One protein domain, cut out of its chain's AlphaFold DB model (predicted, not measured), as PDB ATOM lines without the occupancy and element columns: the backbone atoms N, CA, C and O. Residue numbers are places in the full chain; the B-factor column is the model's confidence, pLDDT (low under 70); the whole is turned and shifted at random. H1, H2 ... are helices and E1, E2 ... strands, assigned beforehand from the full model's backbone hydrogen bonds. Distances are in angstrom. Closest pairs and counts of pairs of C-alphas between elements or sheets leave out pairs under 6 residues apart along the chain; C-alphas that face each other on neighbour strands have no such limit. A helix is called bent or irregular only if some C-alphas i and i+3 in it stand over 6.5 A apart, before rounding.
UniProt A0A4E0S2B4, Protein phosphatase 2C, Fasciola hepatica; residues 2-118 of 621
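Overview. This is residues 2 to 118 of the 621 residues of the protein "Protein phosphatase 2C" of Fasciola hepatica (UniProt A0A4E0S2B4). A long helix, H5, runs through the middle of a helical body; H2 crosses it steeply, H4 is side by side with it, H1 packs at a steep angle on its later part, residues 101 to 108, and the short H3 packs on H2 and H5. Two short strands, E1 and E2, pair at the end of the body where H2 and H5 begin, and residues 20 to 29, of which 20 to 23 belong to H1 and 24 to 29 to the long link after it, stick out. The printed part has 117 residues with five named helices and two named strands, in the order H1, E1, H2, H3, H4, E2, H5; the sheet E1 - E2 is antiparallel and the class is mostly helix. The whole is compact, with a radius of gyration of the C-alphas of 14.8 A and spans of 47 by 32 by 21 A.

Arrangement. H1, residues 7 to 23, touches residues 101 to 108 of H5, residues 89 to 110, at a steep tilt of 51 degrees, opposite ways; their closest C-alphas are those of Ala 11 and Val 104, 5.1 A apart. E1, residues 36 to 38, is the antiparallel neighbour of E2, residues 86 to 88, at 149 degrees, with N 37 and O 87 as well as N 87 and O 37 within hydrogen-bond range at 2.8 A. H2, residues 39 to 57, touches H5 at a steep tilt of 56 degrees, the same way, closest at the C-alphas of Ala 46 and Ser 96, 4.6 A. H1 and H2 are close but not clearly touching, the C-alphas of Leu 14 and Val 57 being closest at 7.4 A. H3, residues 64 to 67, touches H2, closest at the C-alphas of Leu 47 and Ile 65, 6.9 A. It also touches H5, closest at those of Ile 65 and Ala 100, 5.6 A. H4, residues 69 to 80, touches H5 at a shallow tilt of 16 degrees, opposite ways, closest at the C-alphas of Val 71 and Cys 99, 6.0 A. H4 also touches residues 39 to 43 of H2, closest at the C-alphas of Ala 42 and Leu 79, 7.4 A. H1 is apart from H3 and H4. Each O i to N i+4 pair is within hydrogen-bond range in H1, H4 and H5, and 13 of 15 are in H2; H3 is too short for such a pair.

Along the chain. H1 begins at C-alpha 7, (-37.536, -26.989, 12.845), and is 24.3 A long from first to last C-alpha. E1 spans 6.5 A, and H2 after it 28.1 A; H2 is irregular, with C-alphas 40 and 43 standing 7.3 A apart. H3 spans 5.4 A, H4 16.1 A and E2 6.9 A. H5, 31.5 A, ends at C-alpha 110, (-28.248, -23.814, 18.213).

Size, cuts and confidence. The C-alphas farthest apart, of Gly 2 and Gln 84, are 48.6 A from each other. The printed part has no cut, and its one long link is H1 to E1, 12 residues. Mean pLDDT of the printed part is 77.5; it is under 70 at residues 2 to 6, 21 to 32, 58 to 59, 62 and 111 to 118.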
ATOM      1  N   GLY A   2     -34.728 -23.961  -1.432       31.38
ATOM      2  CA  GLY A   2     -33.963 -24.932  -0.642       31.38
ATOM      3  C   GLY A   2     -34.729 -25.661   0.462       31.38
ATOM      4  O   GLY A   2     -35.571 -25.064   1.130       31.38
ATOM      5  N   ASP A   3     -34.349 -26.925   0.666       38.28
ATOM      6  CA  ASP A   3     -34.706 -27.800   1.787       38.28
ATOM      7  C   ASP A   3     -34.182 -27.227   3.118       38.28
ATOM      8  O   ASP A   3     -33.233 -27.713   3.731       38.28
ATOM      9  N   GLY A   4     -34.760 -26.106   3.544       49.38
ATOM     10  CA  GLY A   4     -34.491 -25.501   4.837       49.38
ATOM     11  C   GLY A   4     -35.147 -26.325   5.939       49.38
ATOM     12  O   GLY A   4     -36.348 -26.577   5.897       49.38
ATOM     13  N   CYS A   5     -34.369 -26.718   6.946       60.78
ATOM     14  CA  CYS A   5     -34.861 -27.352   8.169       60.78
ATOM     15  C   CYS A   5     -36.058 -26.568   8.755       60.78
ATOM     16  O   CYS A   5     -35.885 -25.471   9.296       60.78
ATOM     17  N   VAL A   6     -37.271 -27.134   8.667       65.69
ATOM     18  CA  VAL A   6     -38.528 -26.519   9.151       65.69
ATOM     19  C   VAL A   6     -38.499 -26.297  10.672       65.69
ATOM     20  O   VAL A   6     -39.189 -25.420  11.194       65.69
ATOM     21  N   CYS A   7     -37.635 -27.023  11.389       72.69
ATOM     22  CA  CYS A   7     -37.536 -26.989  12.845       72.69
ATOM     23  C   CYS A   7     -37.194 -25.601  13.400       72.69
ATOM     24  O   CYS A   7     -37.766 -25.200  14.407       72.69
ATOM     25  N   VAL A   8     -36.287 -24.848  12.767       74.88
ATOM     26  CA  VAL A   8     -35.805 -23.566  13.316       74.88
ATOM     27  C   VAL A   8     -36.834 -22.440  13.140       74.88
ATOM     28  O   VAL A   8     -37.111 -21.745  14.123       74.88
ATOM     29  N   PRO A   9     -37.449 -22.241  11.954       75.81
ATOM     30  CA  PRO A   9     -38.591 -21.334  11.815       75.81
ATOM     31  C   PRO A   9     -39.745 -21.687  12.764       75.81
ATOM     32  O   PRO A   9     -40.270 -20.801  13.440       75.81
ATOM     33  N   LEU A  10     -40.079 -22.978  12.875       76.69
ATOM     34  CA  LEU A  10     -41.109 -23.486  13.784       76.69
ATOM     35  C   LEU A  10     -40.785 -23.157  15.248       76.69
ATOM     36  O   LEU A  10     -41.610 -22.584  15.960       76.69
ATOM     37  N   ALA A  11     -39.558 -23.436  15.690       80.00
ATOM     38  CA  ALA A  11     -39.106 -23.158  17.049       80.00
ATOM     39  C   ALA A  11     -39.137 -21.655  17.374       80.00
ATOM     40  O   ALA A  11     -39.571 -21.266  18.458       80.00
ATOM     41  N   LYS A  12     -38.750 -20.780  16.435       82.12
ATOM     42  CA  LYS A  12     -38.841 -19.321  16.633       82.12
ATOM     43  C   LYS A  12     -40.276 -18.868  16.907       82.12
ATOM     44  O   LYS A  12     -40.483 -18.026  17.776       82.12
ATOM     45  N   LEU A  13     -41.258 -19.439  16.214       79.44
ATOM     46  CA  LEU A  13     -42.670 -19.082  16.377       79.44
ATOM     47  C   LEU A  13     -43.284 -19.703  17.641       79.44
ATOM     48  O   LEU A  13     -43.978 -19.012  18.390       79.44
ATOM     49  N   LEU A  14     -42.951 -20.959  17.954       81.50
ATOM     50  CA  LEU A  14     -43.328 -21.591  19.224       81.50
ATOM     51  C   LEU A  14     -42.768 -20.827  20.428       81.50
ATOM     52  O   LEU A  14     -43.471 -20.655  21.423       81.50
ATOM     53  N   ARG A  15     -41.541 -20.300  20.336       83.44
ATOM     54  CA  ARG A  15     -40.943 -19.465  21.387       83.44
ATOM     55  C   ARG A  15     -41.805 -18.238  21.693       83.44
ATOM     56  O   ARG A  15     -42.016 -17.938  22.866       83.44
ATOM     57  N   VAL A  16     -42.329 -17.564  20.665       83.56
ATOM     58  CA  VAL A  16     -43.240 -16.418  20.837       83.56
ATOM     59  C   VAL A  16     -44.531 -16.858  21.529       83.56
ATOM     60  O   VAL A  16     -44.935 -16.239  22.510       83.56
ATOM     61  N   ARG A  17     -45.139 -17.977  21.112       81.88
ATOM     62  CA  ARG A  17     -46.350 -18.512  21.765       81.88
ATOM     63  C   ARG A  17     -46.134 -18.878  23.231       81.88
ATOM     64  O   ARG A  17     -46.960 -18.533  24.078       81.88
ATOM     65  N   PHE A  18     -45.007 -19.507  23.563       81.31
ATOM     66  CA  PHE A  18     -44.659 -19.798  24.953       81.31
ATOM     67  C   PHE A  18     -44.494 -18.511  25.783       81.31
ATOM     68  O   PHE A  18     -44.928 -18.472  26.937       81.31
ATOM     69  N   GLN A  19     -43.947 -17.437  25.204       79.75
ATOM     70  CA  GLN A  19     -43.848 -16.125  25.860       79.75
ATOM     71  C   GLN A  19     -45.223 -15.464  26.058       79.75
ATOM     72  O   GLN A  19     -45.518 -14.997  27.158       79.75
ATOM     73  N   GLU A  20     -46.099 -15.495  25.048       76.75
ATOM     74  CA  GLU A  20     -47.476 -14.987  25.147       76.75
ATOM     75  C   GLU A  20     -48.271 -15.711  26.243       76.75
ATOM     76  O   GLU A  20     -48.933 -15.061  27.055       76.75
ATOM     77  N   SER A  21     -48.163 -17.043  26.312       63.72
ATOM     78  CA  SER A  21     -48.849 -17.863  27.323       63.72
ATOM     79  C   SER A  21     -48.373 -17.579  28.751       63.72
ATOM     80  O   SER A  21     -49.164 -17.638  29.683       63.72
ATOM     81  N   SER A  22     -47.102 -17.197  28.920       57.66
ATOM     82  CA  SER A  22     -46.549 -16.798  30.220       57.66
ATOM     83  C   SER A  22     -47.003 -15.388  30.634       57.66
ATOM     84  O   SER A  22     -47.032 -15.078  31.820       57.66
ATOM     85  N   SER A  23     -47.365 -14.529  29.669       49.09
ATOM     86  CA  SER A  23     -47.843 -13.157  29.921       49.09
ATOM     87  C   SER A  23     -49.342 -13.079  30.233       49.09
ATOM     88  O   SER A  23     -49.794 -12.175  30.936       49.09
ATOM     89  N   LYS A  24     -50.125 -14.042  29.735       44.78
ATOM     90  CA  LYS A  24     -51.559 -14.154  29.997       44.78
ATOM     91  C   LYS A  24     -51.772 -15.215  31.070       44.78
ATOM     92  O   LYS A  24     -51.832 -16.399  30.766       44.78
ATOM     93  N   ASN A  25     -51.992 -14.787  32.314       35.03
ATOM     94  CA  ASN A  25     -52.621 -15.618  33.350       35.03
ATOM     95  C   ASN A  25     -54.097 -15.909  32.986       35.03
ATOM     96  O   ASN A  25     -55.013 -15.600  33.745       35.03
ATOM     97  N   SER A  26     -54.366 -16.468  31.804       33.03
ATOM     98  CA  SER A  26     -55.685 -16.971  31.443       33.03
ATOM     99  C   SER A  26     -55.831 -18.365  32.037       33.03
ATOM    100  O   SER A  26     -55.585 -19.377  31.386       33.03
ATOM    101  N   THR A  27     -56.230 -18.413  33.304       31.25
ATOM    102  CA  THR A  27     -56.725 -19.607  33.994       31.25
ATOM    103  C   THR A  27     -58.076 -20.033  33.416       31.25
ATOM    104  O   THR A  27     -59.083 -20.104  34.117       31.25
ATOM    105  N   VAL A  28     -58.118 -20.391  32.132       29.25
ATOM    106  CA  VAL A  28     -59.149 -21.316  31.661       29.25
ATOM    107  C   VAL A  28     -58.716 -22.685  32.173       29.25
ATOM    108  O   VAL A  28     -57.941 -23.393  31.538       29.25
ATOM    109  N   ARG A  29     -59.147 -23.027  33.395       31.17
ATOM    110  CA  ARG A  29     -58.987 -24.379  33.942       31.17
ATOM    111  C   ARG A  29     -59.802 -25.332  33.069       31.17
ATOM    112  O   ARG A  29     -60.974 -25.577  33.351       31.17
ATOM    113  N   PHE A  30     -59.184 -25.887  32.032       44.81
ATOM    114  CA  PHE A  30     -59.661 -27.130  31.447       44.81
ATOM    115  C   PHE A  30     -59.655 -28.160  32.572       44.81
ATOM    116  O   PHE A  30     -58.608 -28.463  33.137       44.81
ATOM    117  N   ARG A  31     -60.834 -28.640  32.979       56.19
ATOM    118  CA  ARG A  31     -60.891 -29.803  33.865       56.19
ATOM    119  C   ARG A  31     -60.356 -30.974  33.045       56.19
ATOM    120  O   ARG A  31     -60.999 -31.306  32.049       56.19
ATOM    121  N   PRO A  32     -59.210 -31.564  33.414       69.56
ATOM    122  CA  PRO A  32     -58.662 -32.659  32.642       69.56
ATOM    123  C   PRO A  32     -59.645 -33.828  32.678       69.56
ATOM    124  O   PRO A  32     -60.218 -34.146  33.726       69.56
ATOM    125  N   VAL A  33     -59.877 -34.413  31.505       83.44
ATOM    126  CA  VAL A  33     -60.770 -35.560  31.321       83.44
ATOM    127  C   VAL A  33     -60.220 -36.761  32.085       83.44
ATOM    128  O   VAL A  33     -60.895 -37.330  32.939       83.44
ATOM    129  N   VAL A  34     -58.949 -37.078  31.845       86.19
ATOM    130  CA  VAL A  34     -58.198 -38.067  32.613       86.19
ATOM    131  C   VAL A  34     -57.564 -37.356  33.801       86.19
ATOM    132  O   VAL A  34     -56.781 -36.434  33.617       86.19
ATOM    133  N   ARG A  35     -57.900 -37.762  35.029       84.62
ATOM    134  CA  ARG A  35     -57.341 -37.135  36.244       84.62
ATOM    135  C   ARG A  35     -55.986 -37.702  36.633       84.62
ATOM    136  O   ARG A  35     -55.107 -36.950  37.031       84.62
ATOM    137  N   ALA A  36     -55.837 -39.017  36.522       88.56
ATOM    138  CA  ALA A  36     -54.637 -39.735  36.911       88.56
ATOM    139  C   ALA A  36     -54.071 -40.497  35.711       88.56
ATOM    140  O   ALA A  36     -54.809 -41.169  34.992       88.56
ATOM    141  N   VAL A  37     -52.763 -40.396  35.513       92.12
ATOM    142  CA  VAL A  37     -52.009 -41.094  34.473       92.12
ATOM    143  C   VAL A  37     -51.089 -42.086  35.162       92.12
ATOM    144  O   VAL A  37     -50.189 -41.683  35.899       92.12
ATOM    145  N   ASP A  38     -51.285 -43.384  34.930       93.38
ATOM    146  CA  ASP A  38     -50.373 -44.396  35.464       93.38
ATOM    147  C   ASP A  38     -48.927 -44.096  35.056       93.38
ATOM    148  O   ASP A  38     -48.644 -43.734  33.911       93.38
ATOM    149  N   ARG A  39     -47.985 -44.312  35.979       92.50
ATOM    150  CA  ARG A  39     -46.559 -44.009  35.778       92.50
ATOM    151  C   ARG A  39     -45.990 -44.600  34.491       92.50
ATOM    152  O   ARG A  39     -45.190 -43.950  33.821       92.50
ATOM    153  N   LYS A  40     -46.431 -45.802  34.109       93.56
ATOM    154  CA  LYS A  40     -46.003 -46.466  32.866       93.56
ATOM    155  C   LYS A  40     -46.413 -45.727  31.584       93.56
ATOM    156  O   LYS A  40     -45.766 -45.904  30.559       93.56
ATOM    157  N   TYR A  41     -47.448 -44.892  31.645       95.31
ATOM    158  CA  TYR A  41     -47.978 -44.122  30.518       95.31
ATOM    159  C   TYR A  41     -47.568 -42.645  30.544       95.31
ATOM    160  O   TYR A  41     -47.749 -41.950  29.547       95.31
ATOM    161  N   ALA A  42     -46.962 -42.160  31.633       94.81
ATOM    162  CA  ALA A  42     -46.608 -40.750  31.798       94.81
ATOM    163  C   ALA A  42     -45.707 -40.208  30.672       94.81
ATOM    164  O   ALA A  42     -45.895 -39.082  30.216       94.81
ATOM    165  N   VAL A  43     -44.771 -41.020  30.169       93.94
ATOM    166  CA  VAL A  43     -43.910 -40.651  29.029       93.94
ATOM    167  C   VAL A  43     -44.719 -40.482  27.741       93.94
ATOM    168  O   VAL A  43     -44.516 -39.508  27.023       93.94
ATOM    169  N   ALA A  44     -45.645 -41.403  27.458       94.94
ATOM    170  CA  ALA A  44     -46.486 -41.347  26.265       94.94
ATOM    171  C   ALA A  44     -47.367 -40.088  26.265       94.94
ATOM    172  O   ALA A  44     -47.407 -39.358  25.275       94.94
ATOM    173  N   TYR A  45     -47.979 -39.782  27.415       95.62
ATOM    174  CA  TYR A  45     -48.726 -38.541  27.623       95.62
ATOM    175  C   TYR A  45     -47.845 -37.308  27.424       95.62
ATOM    176  O   TYR A  45     -48.227 -36.401  26.690       95.62
ATOM    177  N   ALA A  46     -46.655 -37.275  28.029       94.38
ATOM    178  CA  ALA A  46     -45.772 -36.119  27.929       94.38
ATOM    179  C   ALA A  46     -45.331 -35.831  26.484       94.38
ATOM    180  O   ALA A  46     -45.314 -34.670  26.081       94.38
ATOM    181  N   LEU A  47     -45.017 -36.864  25.697       93.12
ATOM    182  CA  LEU A  47     -44.676 -36.707  24.279       93.12
ATOM    183  C   LEU A  47     -45.883 -36.242  23.456       93.12
ATOM    184  O   LEU A  47     -45.782 -35.276  22.702       93.12
ATOM    185  N   SER A  48     -47.041 -36.872  23.658       93.56
ATOM    186  CA  SER A  48     -48.242 -36.575  22.877       93.56
ATOM    187  C   SER A  48     -48.797 -35.175  23.161       93.56
ATOM    188  O   SER A  48     -49.232 -34.493  22.238       93.56
ATOM    189  N   ILE A  49     -48.750 -34.705  24.413       92.75
ATOM    190  CA  ILE A  49     -49.157 -33.337  24.777       92.75
ATOM    191  C   ILE A  49     -48.287 -32.305  24.048       92.75
ATOM    192  O   ILE A  49     -48.819 -31.342  23.497       92.75
ATOM    193  N   ALA A  50     -46.969 -32.522  23.994       89.25
ATOM    194  CA  ALA A  50     -46.051 -31.620  23.305       89.25
ATOM    195  C   ALA A  50     -46.284 -31.608  21.785       89.25
ATOM    196  O   ALA A  50     -46.334 -30.533  21.188       89.25
ATOM    197  N   GLU A  51     -46.474 -32.779  21.167       88.19
ATOM    198  CA  GLU A  51     -46.789 -32.910  19.735       88.19
ATOM    199  C   GLU A  51     -48.119 -32.222  19.386       88.19
ATOM    200  O   GLU A  51     -48.162 -31.383  18.488       88.19
ATOM    201  N   LYS A  52     -49.187 -32.472  20.156       88.31
ATOM    202  CA  LYS A  52     -50.489 -31.813  19.960       88.31
ATOM    203  C   LYS A  52     -50.411 -30.298  20.145       88.31
ATOM    204  O   LYS A  52     -51.043 -29.564  19.388       88.31
ATOM    205  N   TYR A  53     -49.628 -29.812  21.113       86.56
ATOM    206  CA  TYR A  53     -49.412 -28.374  21.287       86.56
ATOM    207  C   TYR A  53     -48.752 -27.769  20.043       86.56
ATOM    208  O   TYR A  53     -49.229 -26.757  19.532       86.56
ATOM    209  N   CYS A  54     -47.716 -28.422  19.505       81.38
ATOM    210  CA  CYS A  54     -47.055 -27.980  18.277       81.38
ATOM    211  C   CYS A  54     -48.027 -27.961  17.090       81.38
ATOM    212  O   CYS A  54     -48.108 -26.940  16.410       81.38
ATOM    213  N   LEU A  55     -48.822 -29.024  16.920       82.06
ATOM    214  CA  LEU A  55     -49.832 -29.124  15.861       82.06
ATOM    215  C   LEU A  55     -50.927 -28.053  15.950       82.06
ATOM    216  O   LEU A  55     -51.416 -27.561  14.940       82.06
ATOM    217  N   SER A  56     -51.315 -27.664  17.167       78.00
ATOM    218  CA  SER A  56     -52.322 -26.613  17.372       78.00
ATOM    219  C   SER A  56     -51.830 -25.224  16.945       78.00
ATOM    220  O   SER A  56     -52.628 -24.341  16.636       78.00
ATOM    221  N   VAL A  57     -50.509 -25.024  16.937       73.25
ATOM    222  CA  VAL A  57     -49.872 -23.767  16.532       73.25
ATOM    223  C   VAL A  57     -49.461 -23.815  15.057       73.25
ATOM    224  O   VAL A  57     -49.528 -22.787  14.383       73.25
ATOM    225  N   PHE A  58     -49.056 -24.988  14.563       68.94
ATOM    226  CA  PHE A  58     -48.610 -25.233  13.195       68.94
ATOM    227  C   PHE A  58     -49.222 -26.504  12.640       68.94
ATOM    228  O   PHE A  58     -49.134 -27.553  13.250       68.94
ATOM    229  N   SER A  59     -49.683 -26.468  11.399       68.50
ATOM    230  CA  SER A  59     -50.114 -27.655  10.649       68.50
ATOM    231  C   SER A  59     -48.957 -28.590  10.235       68.50
ATOM    232  O   SER A  59     -49.045 -29.306   9.241       68.50
ATOM    233  N   ASP A  60     -47.845 -28.555  10.972       72.31
ATOM    234  CA  ASP A  60     -46.681 -29.423  10.840       72.31
ATOM    235  C   ASP A  60     -46.091 -29.675  12.239       72.31
ATOM    236  O   ASP A  60     -46.200 -28.827  13.128       72.31
ATOM    237  N   CYS A  61     -45.477 -30.836  12.467       70.06
ATOM    238  CA  CYS A  61     -44.969 -31.181  13.792       70.06
ATOM    239  C   CYS A  61     -43.727 -32.059  13.762       70.06
ATOM    240  O   CYS A  61     -43.538 -32.922  12.912       70.06
ATOM    241  N   VAL A  62     -42.896 -31.808  14.766       68.94
ATOM    242  CA  VAL A  62     -41.600 -32.402  15.032       68.94
ATOM    243  C   VAL A  62     -41.600 -32.713  16.539       68.94
ATOM    244  O   VAL A  62     -41.891 -31.832  17.346       68.94
ATOM    245  N   SER A  63     -41.305 -33.954  16.950       73.31
ATOM    246  CA  SER A  63     -41.194 -34.373  18.368       73.31
ATOM    247  C   SER A  63     -40.034 -33.691  19.137       73.31
ATOM    248  O   SER A  63     -39.044 -34.328  19.495       73.31
ATOM    249  N   PHE A  64     -40.132 -32.376  19.394       73.56
ATOM    250  CA  PHE A  64     -39.091 -31.518  20.007       73.56
ATOM    251  C   PHE A  64     -38.421 -32.127  21.245       73.56
ATOM    252  O   PHE A  64     -37.198 -32.080  21.370       73.56
ATOM    253  N   ILE A  65     -39.206 -32.743  22.133       81.69
ATOM    254  CA  ILE A  65     -38.707 -33.380  23.362       81.69
ATOM    255  C   ILE A  65     -37.714 -34.505  23.052       81.69
ATOM    256  O   ILE A  65     -36.727 -34.673  23.772       81.69
ATOM    257  N   SER A  66     -37.969 -35.273  21.997       78.88
ATOM    258  CA  SER A  66     -37.181 -36.454  21.663       78.88
ATOM    259  C   SER A  66     -35.889 -36.133  20.911       78.88
ATOM    260  O   SER A  66     -34.973 -36.953  20.919       78.88
ATOM    261  N   TYR A  67     -35.774 -34.932  20.331       74.25
ATOM    262  CA  TYR A  67     -34.577 -34.498  19.596       74.25
ATOM    263  C   TYR A  67     -33.388 -34.154  20.475       74.25
ATOM    264  O   TYR A  67     -32.250 -34.333  20.049       74.25
ATOM    265  N   TYR A  68     -33.635 -33.626  21.673       78.88
ATOM    266  CA  TYR A  68     -32.584 -33.112  22.545       78.88
ATOM    267  C   TYR A  68     -32.326 -34.103  23.685       78.88
ATOM    268  O   TYR A  68     -33.151 -34.208  24.601       78.88
ATOM    269  N   PRO A  69     -31.181 -34.821  23.690       82.12
ATOM    270  CA  PRO A  69     -30.888 -35.825  24.712       82.12
ATOM    271  C   PRO A  69     -30.936 -35.271  26.138       82.12
ATOM    272  O   PRO A  69     -31.352 -35.975  27.057       82.12
ATOM    273  N   GLU A  70     -30.544 -34.012  26.338       84.88
ATOM    274  CA  GLU A  70     -30.613 -33.342  27.639       84.88
ATOM    275  C   GLU A  70     -32.055 -33.086  28.104       84.88
ATOM    276  O   GLU A  70     -32.382 -33.369  29.260       84.88
ATOM    277  N   VAL A  71     -32.944 -32.663  27.197       89.81
ATOM    278  CA  VAL A  71     -34.378 -32.477  27.476       89.81
ATOM    279  C   VAL A  71     -35.006 -33.817  27.837       89.81
ATOM    280  O   VAL A  71     -35.710 -33.926  28.843       89.81
ATOM    281  N   TRP A  72     -34.690 -34.865  27.075       88.94
ATOM    282  CA  TRP A  72     -35.153 -36.221  27.353       88.94
ATOM    283  C   TRP A  72     -34.654 -36.758  28.700       88.94
ATOM    284  O   TRP A  72     -35.426 -37.336  29.472       88.94
ATOM    285  N   LYS A  73     -33.366 -36.561  29.017       88.75
ATOM    286  CA  LYS A  73     -32.780 -36.932  30.317       88.75
ATOM    287  C   LYS A  73     -33.493 -36.198  31.456       88.75
ATOM    288  O   LYS A  73     -33.810 -36.833  32.463       88.75
ATOM    289  N   ASN A  74     -33.811 -34.915  31.281       90.12
ATOM    290  CA  ASN A  74     -34.565 -34.123  32.253       90.12
ATOM    291  C   ASN A  74     -36.005 -34.641  32.429       90.12
ATOM    292  O   ASN A  74     -36.409 -34.923  33.557       90.12
ATOM    293  N   LEU A  75     -36.740 -34.883  31.336       91.75
ATOM    294  CA  LEU A  75     -38.085 -35.471  31.384       91.75
ATOM    295  C   LEU A  75     -38.082 -36.789  32.170       91.75
ATOM    296  O   LEU A  75     -38.834 -36.951  33.133       91.75
ATOM    297  N   LYS A  76     -37.183 -37.716  31.809       91.19
ATOM    298  CA  LYS A  76     -37.052 -39.001  32.508       91.19
ATOM    299  C   LYS A  76     -36.696 -38.817  33.978       91.19
ATOM    300  O   LYS A  76     -37.209 -39.560  34.806       91.19
ATOM    301  N   LYS A  77     -35.839 -37.849  34.320       90.81
ATOM    302  CA  LYS A  77     -35.484 -37.545  35.711       90.81
ATOM    303  C   LYS A  77     -36.705 -37.067  36.502       90.81
ATOM    304  O   LYS A  77     -36.963 -37.634  37.557       90.81
ATOM    305  N   ARG A  78     -37.475 -36.103  35.979       90.69
ATOM    306  CA  ARG A  78     -38.684 -35.562  36.635       90.69
ATOM    307  C   ARG A  78     -39.763 -36.626  36.844       90.69
ATOM    308  O   ARG A  78     -40.381 -36.663  37.900       90.69
ATOM    309  N   LEU A  79     -39.948 -37.521  35.873       89.62
ATOM    310  CA  LEU A  79     -40.904 -38.632  35.985       89.62
ATOM    311  C   LEU A  79     -40.391 -39.793  36.861       89.62
ATOM    312  O   LEU A  79     -41.183 -40.603  37.338       89.62
ATOM    313  N   LYS A  80     -39.074 -39.910  37.075       85.94
ATOM    314  CA  LYS A  80     -38.480 -40.925  37.966       85.94
ATOM    315  C   LYS A  80     -38.382 -40.475  39.419       85.94
ATOM    316  O   LYS A  80     -38.443 -41.336  40.284       85.94
ATOM    317  N   SER A  81     -38.204 -39.180  39.677       81.81
ATOM    318  CA  SER A  81     -38.068 -38.636  41.036       81.81
ATOM    319  C   SER A  81     -39.343 -38.736  41.872       81.81
ATOM    320  O   SER A  81     -39.289 -38.501  43.071       81.81
ATOM    321  N   ASP A  82     -40.472 -39.049  41.238       77.88
ATOM    322  CA  ASP A  82     -41.731 -39.326  41.913       77.88
ATOM    323  C   ASP A  82     -41.934 -40.845  42.035       77.88
ATOM    324  O   ASP A  82     -41.878 -41.575  41.034       77.88
ATOM    325  N   ASP A  83     -42.152 -41.309  43.265       80.62
ATOM    326  CA  ASP A  83     -42.420 -42.712  43.596       80.62
ATOM    327  C   ASP A  83     -43.915 -43.062  43.524       80.62
ATOM    328  O   ASP A  83     -44.301 -44.212  43.754       80.62
ATOM    329  N   GLN A  84     -44.780 -42.105  43.172       85.62
ATOM    330  CA  GLN A  84     -46.205 -42.360  42.996       85.62
ATOM    331  C   GLN A  84     -46.481 -43.347  41.852       85.62
ATOM    332  O   GLN A  84     -45.871 -43.319  40.781       85.62
ATOM    333  N   ALA A  85     -47.469 -44.218  42.073       86.94
ATOM    334  CA  ALA A  85     -47.916 -45.187  41.073       86.94
ATOM    335  C   ALA A  85     -48.606 -44.521  39.864       86.94
ATOM    336  O   ALA A  85     -48.582 -45.067  38.758       86.94
ATOM    337  N   ALA A  86     -49.191 -43.339  40.066       90.69
ATOM    338  CA  ALA A  86     -49.847 -42.535  39.044       90.69
ATOM    339  C   ALA A  86     -49.600 -41.044  39.301       90.69
ATOM    340  O   ALA A  86     -49.460 -40.623  40.445       90.69
ATOM    341  N   PHE A  87     -49.583 -40.256  38.233       91.75
ATOM    342  CA  PHE A  87     -49.418 -38.807  38.261       91.75
ATOM    343  C   PHE A  87     -50.759 -38.112  38.063       91.75
ATOM    344  O   PHE A  87     -51.578 -38.579  37.272       91.75
ATOM    345  N   ASP A  88     -50.961 -36.951  38.689       91.19
ATOM    346  CA  ASP A  88     -52.019 -36.035  38.251       91.19
ATOM    347  C   ASP A  88     -51.750 -35.580  36.808       91.19
ATOM    348  O   ASP A  88     -50.613 -35.259  36.440       91.19
ATOM    349  N   TYR A  89     -52.792 -35.533  35.979       91.25
ATOM    350  CA  TYR A  89     -52.660 -35.143  34.576       91.25
ATOM    351  C   TYR A  89     -52.054 -33.748  34.412       91.25
ATOM    352  O   TYR A  89     -51.211 -33.557  33.537       91.25
ATOM    353  N   ASN A  90     -52.420 -32.777  35.259       91.06
ATOM    354  CA  ASN A  90     -51.886 -31.417  35.139       91.06
ATOM    355  C   ASN A  90     -50.386 -31.387  35.435       91.06
ATOM    356  O   ASN A  90     -49.660 -30.597  34.833       91.06
ATOM    357  N   THR A  91     -49.908 -32.269  36.315       91.56
ATOM    358  CA  THR A  91     -48.475 -32.446  36.565       91.56
ATOM    359  C   THR A  91     -47.770 -32.950  35.308       91.56
ATOM    360  O   THR A  91     -46.785 -32.346  34.889       91.56
ATOM    361  N   VAL A  92     -48.285 -34.000  34.656       93.19
ATOM    362  CA  VAL A  92     -47.699 -34.522  33.404       93.19
ATOM    363  C   VAL A  92     -47.750 -33.475  32.288       93.19
ATOM    364  O   VAL A  92     -46.766 -33.287  31.574       93.19
ATOM    365  N   HIS A  93     -48.865 -32.754  32.172       92.69
ATOM    366  CA  HIS A  93     -49.054 -31.675  31.206       92.69
ATOM    367  C   HIS A  93     -48.053 -30.532  31.418       92.69
ATOM    368  O   HIS A  93     -47.400 -30.099  30.474       92.69
ATOM    369  N   SER A  94     -47.874 -30.088  32.664       92.00
ATOM    370  CA  SER A  94     -46.901 -29.051  33.022       92.00
ATOM    371  C   SER A  94     -45.468 -29.489  32.703       92.00
ATOM    372  O   SER A  94     -44.743 -28.785  32.002       92.00
ATOM    373  N   ILE A  95     -45.087 -30.709  33.108       93.31
ATOM    374  CA  ILE A  95     -43.774 -31.287  32.782       93.31
ATOM    375  C   ILE A  95     -43.557 -31.336  31.261       93.31
ATOM    376  O   ILE A  95     -42.471 -30.999  30.788       93.31
ATOM    377  N   SER A  96     -44.577 -31.741  30.498       92.62
ATOM    378  CA  SER A  96     -44.533 -31.800  29.034       92.62
ATOM    379  C   SER A  96     -44.251 -30.434  28.411       92.62
ATOM    380  O   SER A  96     -43.294 -30.302  27.644       92.62
ATOM    381  N   LEU A  97     -45.030 -29.407  28.772       91.38
ATOM    382  CA  LEU A  97     -44.874 -28.066  28.207       91.38
ATOM    383  C   LEU A  97     -43.547 -27.415  28.609       91.38
ATOM    384  O   LEU A  97     -42.912 -26.783  27.768       91.38
ATOM    385  N   ASP A  98     -43.080 -27.620  29.844       92.00
ATOM    386  CA  ASP A  98     -41.751 -27.171  30.281       92.00
ATOM    387  C   ASP A  98     -40.641 -27.789  29.416       92.00
ATOM    388  O   ASP A  98     -39.736 -27.093  28.950       92.00
ATOM    389  N   CYS A  99     -40.705 -29.107  29.187       92.25
ATOM    390  CA  CYS A  99     -39.737 -29.818  28.356       92.25
ATOM    391  C   CYS A  99     -39.800 -29.360  26.894       92.25
ATOM    392  O   CYS A  99     -38.753 -29.151  26.280       92.25
ATOM    393  N   ALA A 100     -41.001 -29.164  26.345       89.38
ATOM    394  CA  ALA A 100     -41.189 -28.654  24.990       89.38
ATOM    395  C   ALA A 100     -40.616 -27.236  24.835       89.38
ATOM    396  O   ALA A 100     -39.875 -26.973  23.890       89.38
ATOM    397  N   LYS A 101     -40.882 -26.345  25.799       90.06
ATOM    398  CA  LYS A 101     -40.325 -24.987  25.829       90.06
ATOM    399  C   LYS A 101     -38.798 -25.012  25.858       90.06
ATOM    400  O   LYS A 101     -38.168 -24.314  25.068       90.06
ATOM    401  N   HIS A 102     -38.208 -25.847  26.712       90.62
ATOM    402  CA  HIS A 102     -36.755 -25.969  26.800       90.62
ATOM    403  C   HIS A 102     -36.137 -26.488  25.489       90.62
ATOM    404  O   HIS A 102     -35.162 -25.921  25.002       90.62
ATOM    405  N   ALA A 103     -36.742 -27.504  24.862       87.31
ATOM    406  CA  ALA A 103     -36.311 -27.999  23.553       87.31
ATOM    407  C   ALA A 103     -36.385 -26.920  22.459       87.31
ATOM    408  O   ALA A 103     -35.475 -26.795  21.639       87.31
ATOM    409  N   VAL A 104     -37.448 -26.112  22.461       86.00
ATOM    410  CA  VAL A 104     -37.613 -24.988  21.530       86.00
ATOM    411  C   VAL A 104     -36.533 -23.923  21.743       86.00
ATOM    412  O   VAL A 104     -35.958 -23.436  20.770       86.00
ATOM    413  N   GLU A 105     -36.209 -23.577  22.991       88.38
ATOM    414  CA  GLU A 105     -35.144 -22.617  23.315       88.38
ATOM    415  C   GLU A 105     -33.775 -23.091  22.814       88.38
ATOM    416  O   GLU A 105     -33.054 -22.319  22.176       88.38
ATOM    417  N   LEU A 106     -33.455 -24.369  23.025       85.75
ATOM    418  CA  LEU A 106     -32.230 -24.993  22.525       85.75
ATOM    419  C   LEU A 106     -32.177 -25.001  20.993       85.75
ATOM    420  O   LEU A 106     -31.137 -24.690  20.413       85.75
ATOM    421  N   CYS A 107     -33.299 -25.286  20.327       82.88
ATOM    422  CA  CYS A 107     -33.396 -25.251  18.867       82.88
ATOM    423  C   CYS A 107     -33.140 -23.857  18.292       82.88
ATOM    424  O   CYS A 107     -32.386 -23.709  17.330       82.88
ATOM    425  N   VAL A 108     -33.702 -22.817  18.914       84.06
ATOM    426  CA  VAL A 108     -33.462 -21.430  18.492       84.06
ATOM    427  C   VAL A 108     -32.014 -21.005  18.752       84.06
ATOM    428  O   VAL A 108     -31.449 -20.292  17.925       84.06
ATOM    429  N   ALA A 109     -31.415 -21.425  19.871       84.94
ATOM    430  CA  ALA A 109     -30.043 -21.068  20.234       84.94
ATOM    431  C   ALA A 109     -28.989 -21.756  19.351       84.94
ATOM    432  O   ALA A 109     -28.013 -21.119  18.962       84.94
ATOM    433  N   ALA A 110     -29.190 -23.033  19.013       75.38
ATOM    434  CA  ALA A 110     -28.248 -23.814  18.213       75.38
ATOM    435  C   ALA A 110     -28.274 -23.463  16.712       75.38
ATOM    436  O   ALA A 110     -27.321 -23.761  15.997       75.38
ATOM    437  N   GLY A 111     -29.355 -22.856  16.207       65.25
ATOM    438  CA  GLY A 111     -29.499 -22.466  14.797       65.25
ATOM    439  C   GLY A 111     -29.734 -23.624  13.811       65.25
ATOM    440  O   GLY A 111     -30.220 -23.366  12.713       65.25
ATOM    441  N   LEU A 112     -29.452 -24.871  14.209       63.00
ATOM    442  CA  LEU A 112     -29.780 -26.153  13.566       63.00
ATOM    443  C   LEU A 112     -30.002 -27.223  14.662       63.00
ATOM    444  O   LEU A 112     -29.516 -27.047  15.785       63.00
ATOM    445  N   PRO A 113     -30.717 -28.336  14.398       57.94
ATOM    446  CA  PRO A 113     -30.773 -29.450  15.344       57.94
ATOM    447  C   PRO A 113     -29.359 -29.987  15.620       57.94
ATOM    448  O   PRO A 113     -28.581 -30.219  14.698       57.94
ATOM    449  N   VAL A 114     -29.028 -30.204  16.901       52.47
ATOM    450  CA  VAL A 114     -27.672 -30.575  17.377       52.47
ATOM    451  C   VAL A 114     -27.214 -31.959  16.856       52.47
ATOM    452  O   VAL A 114     -26.040 -32.291  16.948       52.47
ATOM    453  N   ASN A 115     -28.103 -32.722  16.203       51.66
ATOM    454  CA  ASN A 115     -27.821 -33.974  15.485       51.66
ATOM    455  C   ASN A 115     -28.173 -33.869  13.984       51.66
ATOM    456  O   ASN A 115     -29.042 -34.573  13.477       51.66
ATOM    457  N   CYS A 116     -27.495 -32.985  13.249       44.09
ATOM    458  CA  CYS A 116     -27.765 -32.705  11.828       44.09
ATOM    459  C   CYS A 116     -27.410 -33.849  10.839       44.09
ATOM    460  O   CYS A 116     -27.396 -33.625   9.632       44.09
ATOM    461  N   ALA A 117     -27.125 -35.068  11.315       43.03
ATOM    462  CA  ALA A 117     -26.958 -36.248  10.455       43.03
ATOM    463  C   ALA A 117     -28.303 -36.876  10.028       43.03
ATOM    464  O   ALA A 117     -28.345 -37.652   9.080       43.03
ATOM    465  N   THR A 118     -29.408 -36.513  10.685       46.56
ATOM    466  CA  THR A 118     -30.764 -36.967  10.346       46.56
ATOM    467  C   THR A 118     -31.741 -35.811  10.538       46.56
ATOM    468  O   THR A 118     -32.281 -35.600  11.624       46.56
TER     469      THR A 118